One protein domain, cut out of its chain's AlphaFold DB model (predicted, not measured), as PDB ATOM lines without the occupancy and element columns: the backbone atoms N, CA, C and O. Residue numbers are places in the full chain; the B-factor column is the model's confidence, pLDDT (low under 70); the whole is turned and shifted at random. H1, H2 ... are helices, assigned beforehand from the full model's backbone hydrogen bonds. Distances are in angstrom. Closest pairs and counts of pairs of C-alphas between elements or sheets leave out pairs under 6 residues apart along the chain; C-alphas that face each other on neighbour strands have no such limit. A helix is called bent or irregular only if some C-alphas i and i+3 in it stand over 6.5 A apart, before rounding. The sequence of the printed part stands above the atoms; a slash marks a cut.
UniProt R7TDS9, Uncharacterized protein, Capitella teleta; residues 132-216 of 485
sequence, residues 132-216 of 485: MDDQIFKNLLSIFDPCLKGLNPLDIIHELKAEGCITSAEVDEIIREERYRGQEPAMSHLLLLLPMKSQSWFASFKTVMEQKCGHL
ATOM      1  N   MET A 132     195.393 143.557 126.530       44.00
ATOM      2  CA  MET A 132     195.169 142.241 125.944       44.00
ATOM      3  C   MET A 132     193.737 141.745 126.182       44.00
ATOM      4  O   MET A 132     193.217 141.032 125.326       44.00
ATOM      5  N   ASP A 133     193.088 142.158 127.279       55.44
ATOM      6  CA  ASP A 133     191.664 141.869 127.495       55.44
ATOM      7  C   ASP A 133     190.786 142.623 126.467       55.44
ATOM      8  O   ASP A 133     189.783 142.077 126.010       55.44
ATOM      9  N   ASP A 134     191.236 143.780 125.962       54.00
ATOM     10  CA  ASP A 134     190.560 144.503 124.873       54.00
ATOM     11  C   ASP A 134     190.755 143.842 123.505       54.00
ATOM     12  O   ASP A 134     189.832 143.836 122.699       54.00
ATOM     13  N   GLN A 135     191.915 143.237 123.210       56.84
ATOM     14  CA  GLN A 135     192.103 142.493 121.952       56.84
ATOM     15  C   GLN A 135     191.246 141.221 121.923       56.84
ATOM     16  O   GLN A 135     190.674 140.868 120.892       56.84
ATOM     17  N   ILE A 136     191.145 140.544 123.065       58.25
ATOM     18  CA  ILE A 136     190.222 139.429 123.267       58.25
ATOM     19  C   ILE A 136     188.783 139.906 123.074       58.25
ATOM     20  O   ILE A 136     188.016 139.234 122.387       58.25
ATOM     21  N   PHE A 137     188.419 141.066 123.625       62.62
ATOM     22  CA  PHE A 137     187.069 141.574 123.462       62.62
ATOM     23  C   PHE A 137     186.784 142.087 122.049       62.62
ATOM     24  O   PHE A 137     185.704 141.833 121.543       62.62
ATOM     25  N   LYS A 138     187.745 142.689 121.343       62.94
ATOM     26  CA  LYS A 138     187.635 142.981 119.902       62.94
ATOM     27  C   LYS A 138     187.420 141.704 119.093       62.94
ATOM     28  O   LYS A 138     186.633 141.702 118.152       62.94
ATOM     29  N   ASN A 139     188.062 140.603 119.486       66.12
ATOM     30  CA  ASN A 139     187.818 139.301 118.874       66.12
ATOM     31  C   ASN A 139     186.406 138.784 119.214       66.12
ATOM     32  O   ASN A 139     185.717 138.329 118.304       66.12
ATOM     33  N   LEU A 140     185.943 138.919 120.465       64.31
ATOM     34  CA  LEU A 140     184.562 138.611 120.872       64.31
ATOM     35  C   LEU A 140     183.556 139.470 120.094       64.31
ATOM     36  O   LEU A 140     182.648 138.919 119.494       64.31
ATOM     37  N   LEU A 141     183.752 140.785 120.006       68.19
ATOM     38  CA  LEU A 141     182.955 141.705 119.198       68.19
ATOM     39  C   LEU A 141     182.958 141.313 117.734       68.19
ATOM     40  O   LEU A 141     181.902 141.339 117.134       68.19
ATOM     41  N   SER A 142     184.085 140.893 117.158       68.62
ATOM     42  CA  SER A 142     184.097 140.416 115.769       68.62
ATOM     43  C   SER A 142     183.270 139.136 115.582       68.62
ATOM     44  O   SER A 142     182.648 138.944 114.540       68.62
ATOM     45  N   ILE A 143     183.224 138.273 116.607       67.06
ATOM     46  CA  ILE A 143     182.389 137.064 116.633       67.06
ATOM     47  C   ILE A 143     180.917 137.443 116.845       67.06
ATOM     48  O   ILE A 143     180.019 136.808 116.289       67.06
ATOM     49  N   PHE A 144     180.660 138.481 117.637       69.25
ATOM     50  CA  PHE A 144     179.327 138.946 117.985       69.25
ATOM     51  C   PHE A 144     178.750 139.937 116.988       69.25
ATOM     52  O   PHE A 144     177.539 140.097 116.980       69.25
ATOM     53  N   ASP A 145     179.554 140.565 116.136       71.19
ATOM     54  CA  ASP A 145     179.117 141.592 115.194       71.19
ATOM     55  C   ASP A 145     177.938 141.100 114.343       71.19
ATOM     56  O   ASP A 145     176.916 141.778 114.339       71.19
ATOM     57  N   PRO A 146     177.944 139.874 113.763       74.38
ATOM     58  CA  PRO A 146     176.787 139.340 113.038       74.38
ATOM     59  C   PRO A 146     175.558 139.113 113.925       74.38
ATOM     60  O   PRO A 146     174.423 139.221 113.469       74.38
ATOM     61  N   CYS A 147     175.788 138.770 115.189       74.06
ATOM     62  CA  CYS A 147     174.756 138.481 116.174       74.06
ATOM     63  C   CYS A 147     174.093 139.781 116.672       74.06
ATOM     64  O   CYS A 147     172.876 139.838 116.848       74.06
ATOM     65  N   LEU A 148     174.878 140.844 116.843       75.94
ATOM     66  CA  LEU A 148     174.455 142.128 117.395       75.94
ATOM     67  C   LEU A 148     173.730 143.018 116.373       75.94
ATOM     68  O   LEU A 148     173.046 143.948 116.788       75.94
ATOM     69  N   LYS A 149     173.761 142.698 115.068       73.75
ATOM     70  CA  LYS A 149     173.041 143.460 114.015       73.75
ATOM     71  C   LYS A 149     171.524 143.509 114.200       73.75
ATOM     72  O   LYS A 149     170.873 144.387 113.654       73.75
ATOM     73  N   GLY A 150     170.959 142.552 114.939       82.25
ATOM     74  CA  GLY A 150     169.527 142.512 115.246       82.25
ATOM     75  C   GLY A 150     169.125 143.282 116.506       82.25
ATOM     76  O   GLY A 150     167.942 143.304 116.834       82.25
ATOM     77  N   LEU A 151     170.082 143.853 117.241       89.12
ATOM     78  CA  LEU A 151     169.805 144.622 118.449       89.12
ATOM     79  C   LEU A 151     169.674 146.105 118.125       89.12
ATOM     80  O   LEU A 151     170.532 146.695 117.473       89.12
ATOM     81  N   ASN A 152     168.620 146.715 118.654       93.00
ATOM     82  CA  ASN A 152     168.465 148.154 118.606       93.00
ATOM     83  C   ASN A 152     169.365 148.790 119.685       93.00
ATOM     84  O   ASN A 152     169.146 148.538 120.872       93.00
ATOM     85  N   PRO A 153     170.363 149.619 119.324       94.81
ATOM     86  CA  PRO A 153     171.219 150.273 120.315       94.81
ATOM     87  C   PRO A 153     170.416 151.158 121.274       94.81
ATOM     88  O   PRO A 153     170.781 151.276 122.443       94.81
ATOM     89  N   LEU A 154     169.286 151.721 120.832       96.00
ATOM     90  CA  LEU A 154     168.438 152.563 121.677       96.00
ATOM     91  C   LEU A 154     167.865 151.818 122.896       96.00
ATOM     92  O   LEU A 154     167.573 152.456 123.906       96.00
ATOM     93  N   ASP A 155     167.760 150.486 122.834       94.81
ATOM     94  CA  ASP A 155     167.213 149.661 123.919       94.81
ATOM     95  C   ASP A 155     168.181 149.507 125.107       94.81
ATOM     96  O   ASP A 155     167.768 149.054 126.177       94.81
ATOM     97  N   ILE A 156     169.466 149.840 124.915       95.25
ATOM     98  CA  ILE A 156     170.529 149.619 125.909       95.25
ATOM     99  C   ILE A 156     171.350 150.874 126.243       95.25
ATOM    100  O   ILE A 156     172.004 150.915 127.284       95.25
ATOM    101  N   ILE A 157     171.349 151.911 125.395       96.50
ATOM    102  CA  ILE A 157     172.224 153.087 125.578       96.50
ATOM    103  C   ILE A 157     171.909 153.896 126.841       96.50
ATOM    104  O   ILE A 157     172.818 154.455 127.452       96.50
ATOM    105  N   HIS A 158     170.646 153.977 127.264       96.88
ATOM    106  CA  HIS A 158     170.275 154.770 128.435       96.88
ATOM    107  C   HIS A 158     170.738 154.109 129.734       96.88
ATOM    108  O   HIS A 158     171.212 154.792 130.640       96.88
ATOM    109  N   GLU A 159     170.673 152.785 129.799       96.50
ATOM    110  CA  GLU A 159     171.183 151.986 130.903       96.50
ATOM    111  C   GLU A 159     172.711 152.003 130.927       96.50
ATOM    112  O   GLU A 159     173.300 152.218 131.981       96.50
ATOM    113  N   LEU A 160     173.366 151.892 129.768       95.12
ATOM    114  CA  LEU A 160     174.823 152.032 129.679       95.12
ATOM    115  C   LEU A 160     175.295 153.424 130.116       95.12
ATOM    116  O   LEU A 160     176.342 153.550 130.749       95.12
ATOM    117  N   LYS A 161     174.511 154.471 129.836       95.75
ATOM    118  CA  LYS A 161     174.753 155.815 130.370       95.75
ATOM    119  C   LYS A 161     174.564 155.867 131.888       95.75
ATOM    120  O   LYS A 161     175.373 156.490 132.570       95.75
ATOM    121  N   ALA A 162     173.515 155.239 132.421       95.31
ATOM    122  CA  ALA A 162     173.245 155.206 133.861       95.31
ATOM    123  C   ALA A 162     174.352 154.477 134.647       95.31
ATOM    124  O   ALA A 162     174.730 154.923 135.726       95.31
ATOM    125  N   GLU A 163     174.921 153.425 134.059       92.44
ATOM    126  CA  GLU A 163     176.083 152.683 134.569       92.44
ATOM    127  C   GLU A 163     177.416 153.440 134.401       92.44
ATOM    128  O   GLU A 163     178.467 152.967 134.833       92.44
ATOM    129  N   GLY A 164     177.406 154.616 133.763       89.44
ATOM    130  CA  GLY A 164     178.605 155.419 133.525       89.44
ATOM    131  C   GLY A 164     179.540 154.858 132.449       89.44
ATOM    132  O   GLY A 164     180.701 155.259 132.388       89.44
ATOM    133  N   CYS A 165     179.065 153.947 131.593       90.00
ATOM    134  CA  CYS A 165     179.855 153.399 130.487       90.00
ATOM    135  C   CYS A 165     179.994 154.375 129.315       90.00
ATOM    136  O   CYS A 165     180.990 154.315 128.603       90.00
ATOM    137  N   ILE A 166     178.999 155.239 129.100       93.81
ATOM    138  CA  ILE A 166     178.983 156.240 128.025       93.81
ATOM    139  C   ILE A 166     178.444 157.584 128.529       93.81
ATOM    140  O   ILE A 166     177.678 157.651 129.492       93.81
ATOM    141  N   THR A 167     178.848 158.672 127.878       90.88
ATOM    142  CA  THR A 167     178.449 160.041 128.236       90.88
ATOM    143  C   THR A 167     177.138 160.466 127.565       90.88
ATOM    144  O   THR A 167     176.661 159.840 126.622       90.88
ATOM    145  N   SER A 168     176.537 161.576 128.021       93.31
ATOM    146  CA  SER A 168     175.356 162.157 127.355       93.31
ATOM    147  C   SER A 168     175.615 162.504 125.885       93.31
ATOM    148  O   SER A 168     174.755 162.249 125.053       93.31
ATOM    149  N   ALA A 169     176.792 163.055 125.570       89.12
ATOM    150  CA  ALA A 169     177.133 163.454 124.206       89.12
ATOM    151  C   ALA A 169     177.271 162.241 123.271       89.12
ATOM    152  O   ALA A 169     176.829 162.289 122.128       89.12
ATOM    153  N   GLU A 170     177.824 161.136 123.778       91.19
ATOM    154  CA  GLU A 170     177.917 159.868 123.042       91.19
ATOM    155  C   GLU A 170     176.546 159.241 122.806       91.19
ATOM    156  O   GLU A 170     176.293 158.708 121.731       91.19
ATOM    157  N   VAL A 171     175.631 159.340 123.774       95.81
ATOM    158  CA  VAL A 171     174.239 158.916 123.576       95.81
ATOM    159  C   VAL A 171     173.596 159.692 122.428       95.81
ATOM    160  O   VAL A 171     173.019 159.076 121.533       95.81
ATOM    161  N   ASP A 172     173.743 161.018 122.400       94.81
ATOM    162  CA  ASP A 172     173.206 161.848 121.314       94.81
ATOM    163  C   ASP A 172     173.847 161.504 119.959       94.81
ATOM    164  O   ASP A 172     173.188 161.526 118.918       94.81
ATOM    165  N   GLU A 173     175.133 161.155 119.959       92.00
ATOM    166  CA  GLU A 173     175.854 160.695 118.779       92.00
ATOM    167  C   GLU A 173     175.385 159.327 118.277       92.00
ATOM    168  O   GLU A 173     175.154 159.182 117.079       92.00
ATOM    169  N   ILE A 174     175.164 158.354 119.160       95.56
ATOM    170  CA  ILE A 174     174.640 157.034 118.785       95.56
ATOM    171  C   ILE A 174     173.203 157.156 118.265       95.56
ATOM    172  O   ILE A 174     172.873 156.549 117.250       95.56
ATOM    173  N   ILE A 175     172.364 157.986 118.896       97.31
ATOM    174  CA  ILE A 175     171.002 158.284 118.414       97.31
ATOM    175  C   ILE A 175     171.052 158.916 117.020       97.31
ATOM    176  O   ILE A 175     170.261 158.584 116.136       97.31
ATOM    177  N   ARG A 176     171.984 159.847 116.804       95.06
ATOM    178  CA  ARG A 176     172.204 160.477 115.502       95.06
ATOM    179  C   ARG A 176     172.656 159.446 114.464       95.06
ATOM    180  O   ARG A 176     172.103 159.429 113.367       95.06
ATOM    181  N   GLU A 177     173.606 158.583 114.800       94.75
ATOM    182  CA  GLU A 177     174.091 157.525 113.909       94.75
ATOM    183  C   GLU A 177     172.965 156.544 113.546       94.75
ATOM    184  O   GLU A 177     172.805 156.208 112.375       94.75
ATOM    185  N   GLU A 178     172.119 156.170 114.511       95.62
ATOM    186  CA  GLU A 178     170.971 155.278 114.298       95.62
ATOM    187  C   GLU A 178     169.955 155.909 113.344       95.62
ATOM    188  O   GLU A 178     169.562 155.290 112.353       95.62
ATOM    189  N   ARG A 179     169.637 157.190 113.553       96.62
ATOM    190  CA  ARG A 179     168.718 157.949 112.699       96.62
ATOM    191  C   ARG A 179     169.201 158.080 111.253       96.62
ATOM    192  O   ARG A 179     168.378 158.044 110.340       96.62
ATOM    193  N   TYR A 180     170.497 158.312 111.032       95.81
ATOM    194  CA  TYR A 180     171.025 158.635 109.698       95.81
ATOM    195  C   TYR A 180     171.631 157.445 108.954       95.81
ATOM    196  O   TYR A 180     171.667 157.464 107.723       95.81
ATOM    197  N   ARG A 181     172.126 156.431 109.670       91.25
ATOM    198  CA  ARG A 181     172.816 155.272 109.084       91.25
ATOM    199  C   ARG A 181     172.179 153.930 109.446       91.25
ATOM    200  O   ARG A 181     172.545 152.920 108.851       91.25
ATOM    201  N   GLY A 182     171.196 153.920 110.342       93.69
ATOM    202  CA  GLY A 182     170.483 152.724 110.770       93.69
ATOM    203  C   GLY A 182     171.087 152.066 112.010       93.69
ATOM    204  O   GLY A 182     172.120 152.478 112.539       93.69
ATOM    205  N   GLN A 183     170.417 151.012 112.471       93.88
ATOM    206  CA  GLN A 183     170.716 150.337 113.738       93.88
ATOM    207  C   GLN A 183     172.097 149.683 113.763       93.88
ATOM    208  O   GLN A 183     172.801 149.790 114.761       93.88
ATOM    209  N   GLU A 184     172.498 149.029 112.671       89.44
ATOM    210  CA  GLU A 184     173.762 148.292 112.610       89.44
ATOM    211  C   GLU A 184     174.982 149.222 112.769       89.44
ATOM    212  O   GLU A 184     175.745 148.999 113.709       89.44
ATOM    213  N   PRO A 185     175.153 150.310 111.986       87.00
ATOM    214  CA  PRO A 185     176.253 151.254 112.206       87.00
ATOM    215  C   PRO A 185     176.258 151.883 113.602       87.00
ATOM    216  O   PRO A 185     177.324 152.077 114.182       87.00
ATOM    217  N   ALA A 186     175.082 152.168 114.162       93.38
ATOM    218  CA  ALA A 186     174.963 152.731 115.501       93.38
ATOM    219  C   ALA A 186     175.341 151.732 116.604       93.38
ATOM    220  O   ALA A 186     176.011 152.105 117.566       93.38
ATOM    221  N   MET A 187     174.971 150.458 116.451       91.50
ATOM    222  CA  MET A 187     175.409 149.386 117.341       91.50
ATOM    223  C   MET A 187     176.919 149.186 117.238       91.50
ATOM    224  O   MET A 187     177.594 149.150 118.262       91.50
ATOM    225  N   SER A 188     177.478 149.133 116.025       85.06
ATOM    226  CA  SER A 188     178.929 149.077 115.842       85.06
ATOM    227  C   SER A 188     179.607 150.265 116.530       85.06
ATOM    228  O   SER A 188     180.554 150.060 117.278       85.06
ATOM    229  N   HIS A 189     179.086 151.486 116.380       87.50
ATOM    230  CA  HIS A 189     179.616 152.665 117.068       87.50
ATOM    231  C   HIS A 189     179.587 152.509 118.598       87.50
ATOM    232  O   HIS A 189     180.603 152.719 119.260       87.50
ATOM    233  N   LEU A 190     178.467 152.060 119.169       91.94
ATOM    234  CA  LEU A 190     178.362 151.791 120.604       91.94
ATOM    235  C   LEU A 190     179.402 150.762 121.080       91.94
ATOM    236  O   LEU A 190     180.079 150.983 122.082       91.94
ATOM    237  N   LEU A 191     179.550 149.650 120.359       87.56
ATOM    238  CA  LEU A 191     180.485 148.578 120.713       87.56
ATOM    239  C   LEU A 191     181.949 149.023 120.633       87.56
ATOM    240  O   LEU A 191     182.783 148.493 121.364       87.56
ATOM    241  N   LEU A 192     182.256 150.000 119.779       82.31
ATOM    242  CA  LEU A 192     183.578 150.617 119.696       82.31
ATOM    243  C   LEU A 192     183.835 151.571 120.872       82.31
ATOM    244  O   LEU A 192     184.946 151.602 121.395       82.31
ATOM    245  N   LEU A 193     182.817 152.313 121.317       85.50
ATOM    246  CA  LEU A 193     182.938 153.272 122.419       85.50
ATOM    247  C   LEU A 193     183.131 152.595 123.779       85.50
ATOM    248  O   LEU A 193     183.914 153.079 124.595       85.50
ATOM    249  N   LEU A 194     182.434 151.484 124.027       87.94
ATOM    250  CA  LEU A 194     182.400 150.839 125.341       87.94
ATOM    251  C   LEU A 194     183.799 150.486 125.898       87.94
ATOM    252  O   LEU A 194     184.101 150.931 127.011       87.94
ATOM    253  N   PRO A 195     184.685 149.790 125.150       81.50
ATOM    254  CA  PRO A 195     186.047 149.501 125.598       81.50
ATOM    255  C   PRO A 195     186.860 150.727 125.979       81.50
ATOM    256  O   PRO A 195     187.670 150.675 126.897       81.50
ATOM    257  N   MET A 196     186.614 151.845 125.303       74.75
ATOM    258  CA  MET A 196     187.437 153.035 125.451       74.75
ATOM    259  C   MET A 196     187.077 153.878 126.683       74.75
ATOM    260  O   MET A 196     187.741 154.880 126.946       74.75
ATOM    261  N   LYS A 197     186.009 153.555 127.421       75.88
ATOM    262  CA  LYS A 197     185.442 154.484 128.416       75.88
ATOM    263  C   LYS A 197     185.484 154.024 129.852       75.88
ATOM    264  O   LYS A 197     185.668 154.851 130.742       75.88
ATOM    265  N   SER A 198     185.300 152.739 130.102       75.25
ATOM    266  CA  SER A 198     185.193 152.244 131.470       75.25
ATOM    267  C   SER A 198     185.871 150.901 131.594       75.25
ATOM    268  O   SER A 198     185.502 149.976 130.901       75.25
ATOM    269  N   GLN A 199     186.797 150.718 132.531       73.50
ATOM    270  CA  GLN A 199     187.402 149.397 132.759       73.50
ATOM    271  C   GLN A 199     186.368 148.327 133.158       73.50
ATOM    272  O   GLN A 199     186.622 147.134 133.005       73.50
ATOM    273  N   SER A 200     185.199 148.739 133.663       80.44
ATOM    274  CA  SER A 200     184.078 147.859 133.999       80.44
ATOM    275  C   SER A 200     183.004 147.803 132.912       80.44
ATOM    276  O   SER A 200     181.947 147.217 133.155       80.44
ATOM    277  N   TRP A 201     183.255 148.368 131.721       86.19
ATOM    278  CA  TRP A 201     182.266 148.477 130.646       86.19
ATOM    279  C   TRP A 201     181.638 147.115 130.327       86.19
ATOM    280  O   TRP A 201     180.433 147.043 130.113       86.19
ATOM    281  N   PHE A 202     182.417 146.023 130.362       84.75
ATOM    282  CA  PHE A 202     181.912 144.687 130.045       84.75
ATOM    283  C   PHE A 202     180.959 144.150 131.107       84.75
ATOM    284  O   PHE A 202     179.932 143.571 130.766       84.75
ATOM    285  N   ALA A 203     181.274 144.345 132.389       86.25
ATOM    286  CA  ALA A 203     180.415 143.898 133.481       86.25
ATOM    287  C   ALA A 203     179.063 144.625 133.433       86.25
ATOM    288  O   ALA A 203     178.010 143.987 133.516       86.25
ATOM    289  N   SER A 204     179.093 145.938 133.203       90.56
ATOM    290  CA  SER A 204     177.888 146.746 133.020       90.56
ATOM    291  C   SER A 204     177.149 146.371 131.730       90.56
ATOM    292  O   SER A 204     175.951 146.124 131.776       90.56
ATOM    293  N   PHE A 205     177.841 146.204 130.597       89.50
ATOM    294  CA  PHE A 205     177.233 145.775 129.331       89.50
ATOM    295  C   PHE A 205     176.561 144.407 129.446       89.50
ATOM    296  O   PHE A 205     175.411 144.256 129.049       89.50
ATOM    297  N   LYS A 206     177.233 143.424 130.053       88.19
ATOM    298  CA  LYS A 206     176.671 142.099 130.335       88.19
ATOM    299  C   LYS A 206     175.416 142.201 131.194       88.19
ATOM    300  O   LYS A 206     174.418 141.567 130.869       88.19
ATOM    301  N   THR A 207     175.450 143.019 132.243       92.38
ATOM    302  CA  THR A 207     174.304 143.232 133.139       92.38
ATOM    303  C   THR A 207     173.122 143.854 132.392       92.38
ATOM    304  O   THR A 207     172.008 143.341 132.473       92.38
ATOM    305  N   VAL A 208     173.364 144.902 131.598       93.31
ATOM    306  CA  VAL A 208     172.333 145.561 130.781       93.31
ATOM    307  C   VAL A 208     171.745 144.591 129.755       93.31
ATOM    308  O   VAL A 208     170.525 144.478 129.636       93.31
ATOM    309  N   MET A 209     172.594 143.830 129.065       90.50
ATOM    310  CA  MET A 209     172.163 142.824 128.095       90.50
ATOM    311  C   MET A 209     171.363 141.688 128.747       90.50
ATOM    312  O   MET A 209     170.375 141.239 128.175       90.50
ATOM    313  N   GLU A 210     171.716 141.243 129.955       91.19
ATOM    314  CA  GLU A 210     170.922 140.254 130.696       91.19
ATOM    315  C   GLU A 210     169.545 140.795 131.088       91.19
ATOM    316  O   GLU A 210     168.548 140.087 130.939       91.19
ATOM    317  N   GLN A 211     169.477 142.048 131.537       92.69
ATOM    318  CA  GLN A 211     168.235 142.672 131.989       92.69
ATOM    319  C   GLN A 211     167.282 142.999 130.834       92.69
ATOM    320  O   GLN A 211     166.082 142.746 130.931       92.69
ATOM    321  N   LYS A 212     167.801 143.565 129.742       91.06
ATOM    322  CA  LYS A 212     166.990 144.070 128.623       91.06
ATOM    323  C   LYS A 212     166.821 143.049 127.512       91.06
ATOM    324  O   LYS A 212     165.749 142.923 126.924       91.06
ATOM    325  N   CYS A 213     167.866 142.275 127.258       88.12
ATOM    326  CA  CYS A 213     167.985 141.420 126.085       88.12
ATOM    327  C   CYS A 213     168.101 139.934 126.453       88.12
ATOM    328  O   CYS A 213     168.356 139.105 125.580       88.12
ATOM    329  N   GLY A 214     167.854 139.571 127.719       87.31
ATOM    330  CA  GLY A 214     167.964 138.200 128.230       87.31
ATOM    331  C   GLY A 214     167.128 137.164 127.469       87.31
ATOM    332  O   GLY A 214     167.479 135.985 127.407       87.31
ATOM    333  N   HIS A 215     166.031 137.609 126.854       86.12
ATOM    334  CA  HIS A 215     165.133 136.777 126.057       86.12
ATOM    335  C   HIS A 215     165.638 136.526 124.626       86.12
ATOM    336  O   HIS A 215     165.188 135.577 123.980       86.12
ATOM    337  N   LEU A 216     166.578 137.332 124.119       85.81
ATOM    338  CA  LEU A 216     167.084 137.194 122.758       85.81
ATOM    339  C   LEU A 216     167.950 135.937 122.639       85.81
ATOM    340  O   LEU A 216     168.914 135.740 123.381       85.81
TER     341      LEU A 216
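Overview. This is residues 132 to 216 of the 485 residues of an uncharacterized protein of Capitella teleta (UniProt R7TDS9). Three helices stand side by side in a row, H4 in the middle with H1 along one side and H3 along the other, neighbours running opposite ways. Over one face of this row lies a looser second layer of two helices, the short H2 beside the start of H3, and H5, which folds back from the end of H4 and crosses H2 steeply. The printed part has 85 residues with five named helices, H1 to H5 in that order along the chain, and no named strand; the class is all helix. It is compact, with a radius of gyration of the C-alphas of 11.9 A, and spans 33 by 26 by 25 A.

Arrangement. Begin with H1, residues 132 to 148, the longest helix by residues. It touches H4, residues 183 to 196, at a shallow tilt of 13 degrees, opposite ways; their closest C-alphas, those of Asp 134 and Pro 195, are 6.8 A apart. H4 is the hub, touching three other helices. Look next at H3, residues 168 to 181, which touches H4 with its residues 174 to 178 alone: the closest C-alphas, of Glu 178 and Ala 186, are 4.9 A apart. These two form a helical hairpin at a shallow tilt of 29 degrees. H2, residues 157 to 162, forms another helical hairpin with H3, at 4 degrees; the closest C-alphas, of Ile 157 and Val 171, are 6.5 A apart. H5, residues 201 to 213, touches H2 with residues 204 to 208 alone, at a steep tilt of 60 degrees, the closest C-alphas, of Glu 159 and Val 208, 6.5 A apart. H4 and H5 touch only at the corner, where the closest C-alphas, of Leu 194 and Trp 201, are 5.8 A apart. H1 is apart from H2, H3 and H5. In H2, H3 and H5 each O i to N i+4 pair is within hydrogen-bond range; in H1 11 of 13 are, in H4 8 of 10.

Along the chain. Find C-alpha 132 at (195.169, 142.241, 125.944); from there H1 runs 22.4 A to C-alpha 148, with a kink of 38 degrees near residue 142. H1 is irregular: C-alphas 143 and 146 are 7.0 A apart. H3 measures 19.7 A from first to last C-alpha, H4 20.6 A from C-alpha 183 at (170.716, 150.337, 113.738), and H5 16.6 A, ending with C-alpha 213 at (167.985, 141.420, 126.085). H2 has six residues.

Size, cuts and confidence. The two C-alphas farthest apart, of Met 132 and Arg 179, are 33.5 A apart. The printed part has no cut; the link H1 to H2 is short, and the other three are tight. Mean pLDDT of the printed part is 84.8; look for values under 70 at residues 132 to 144.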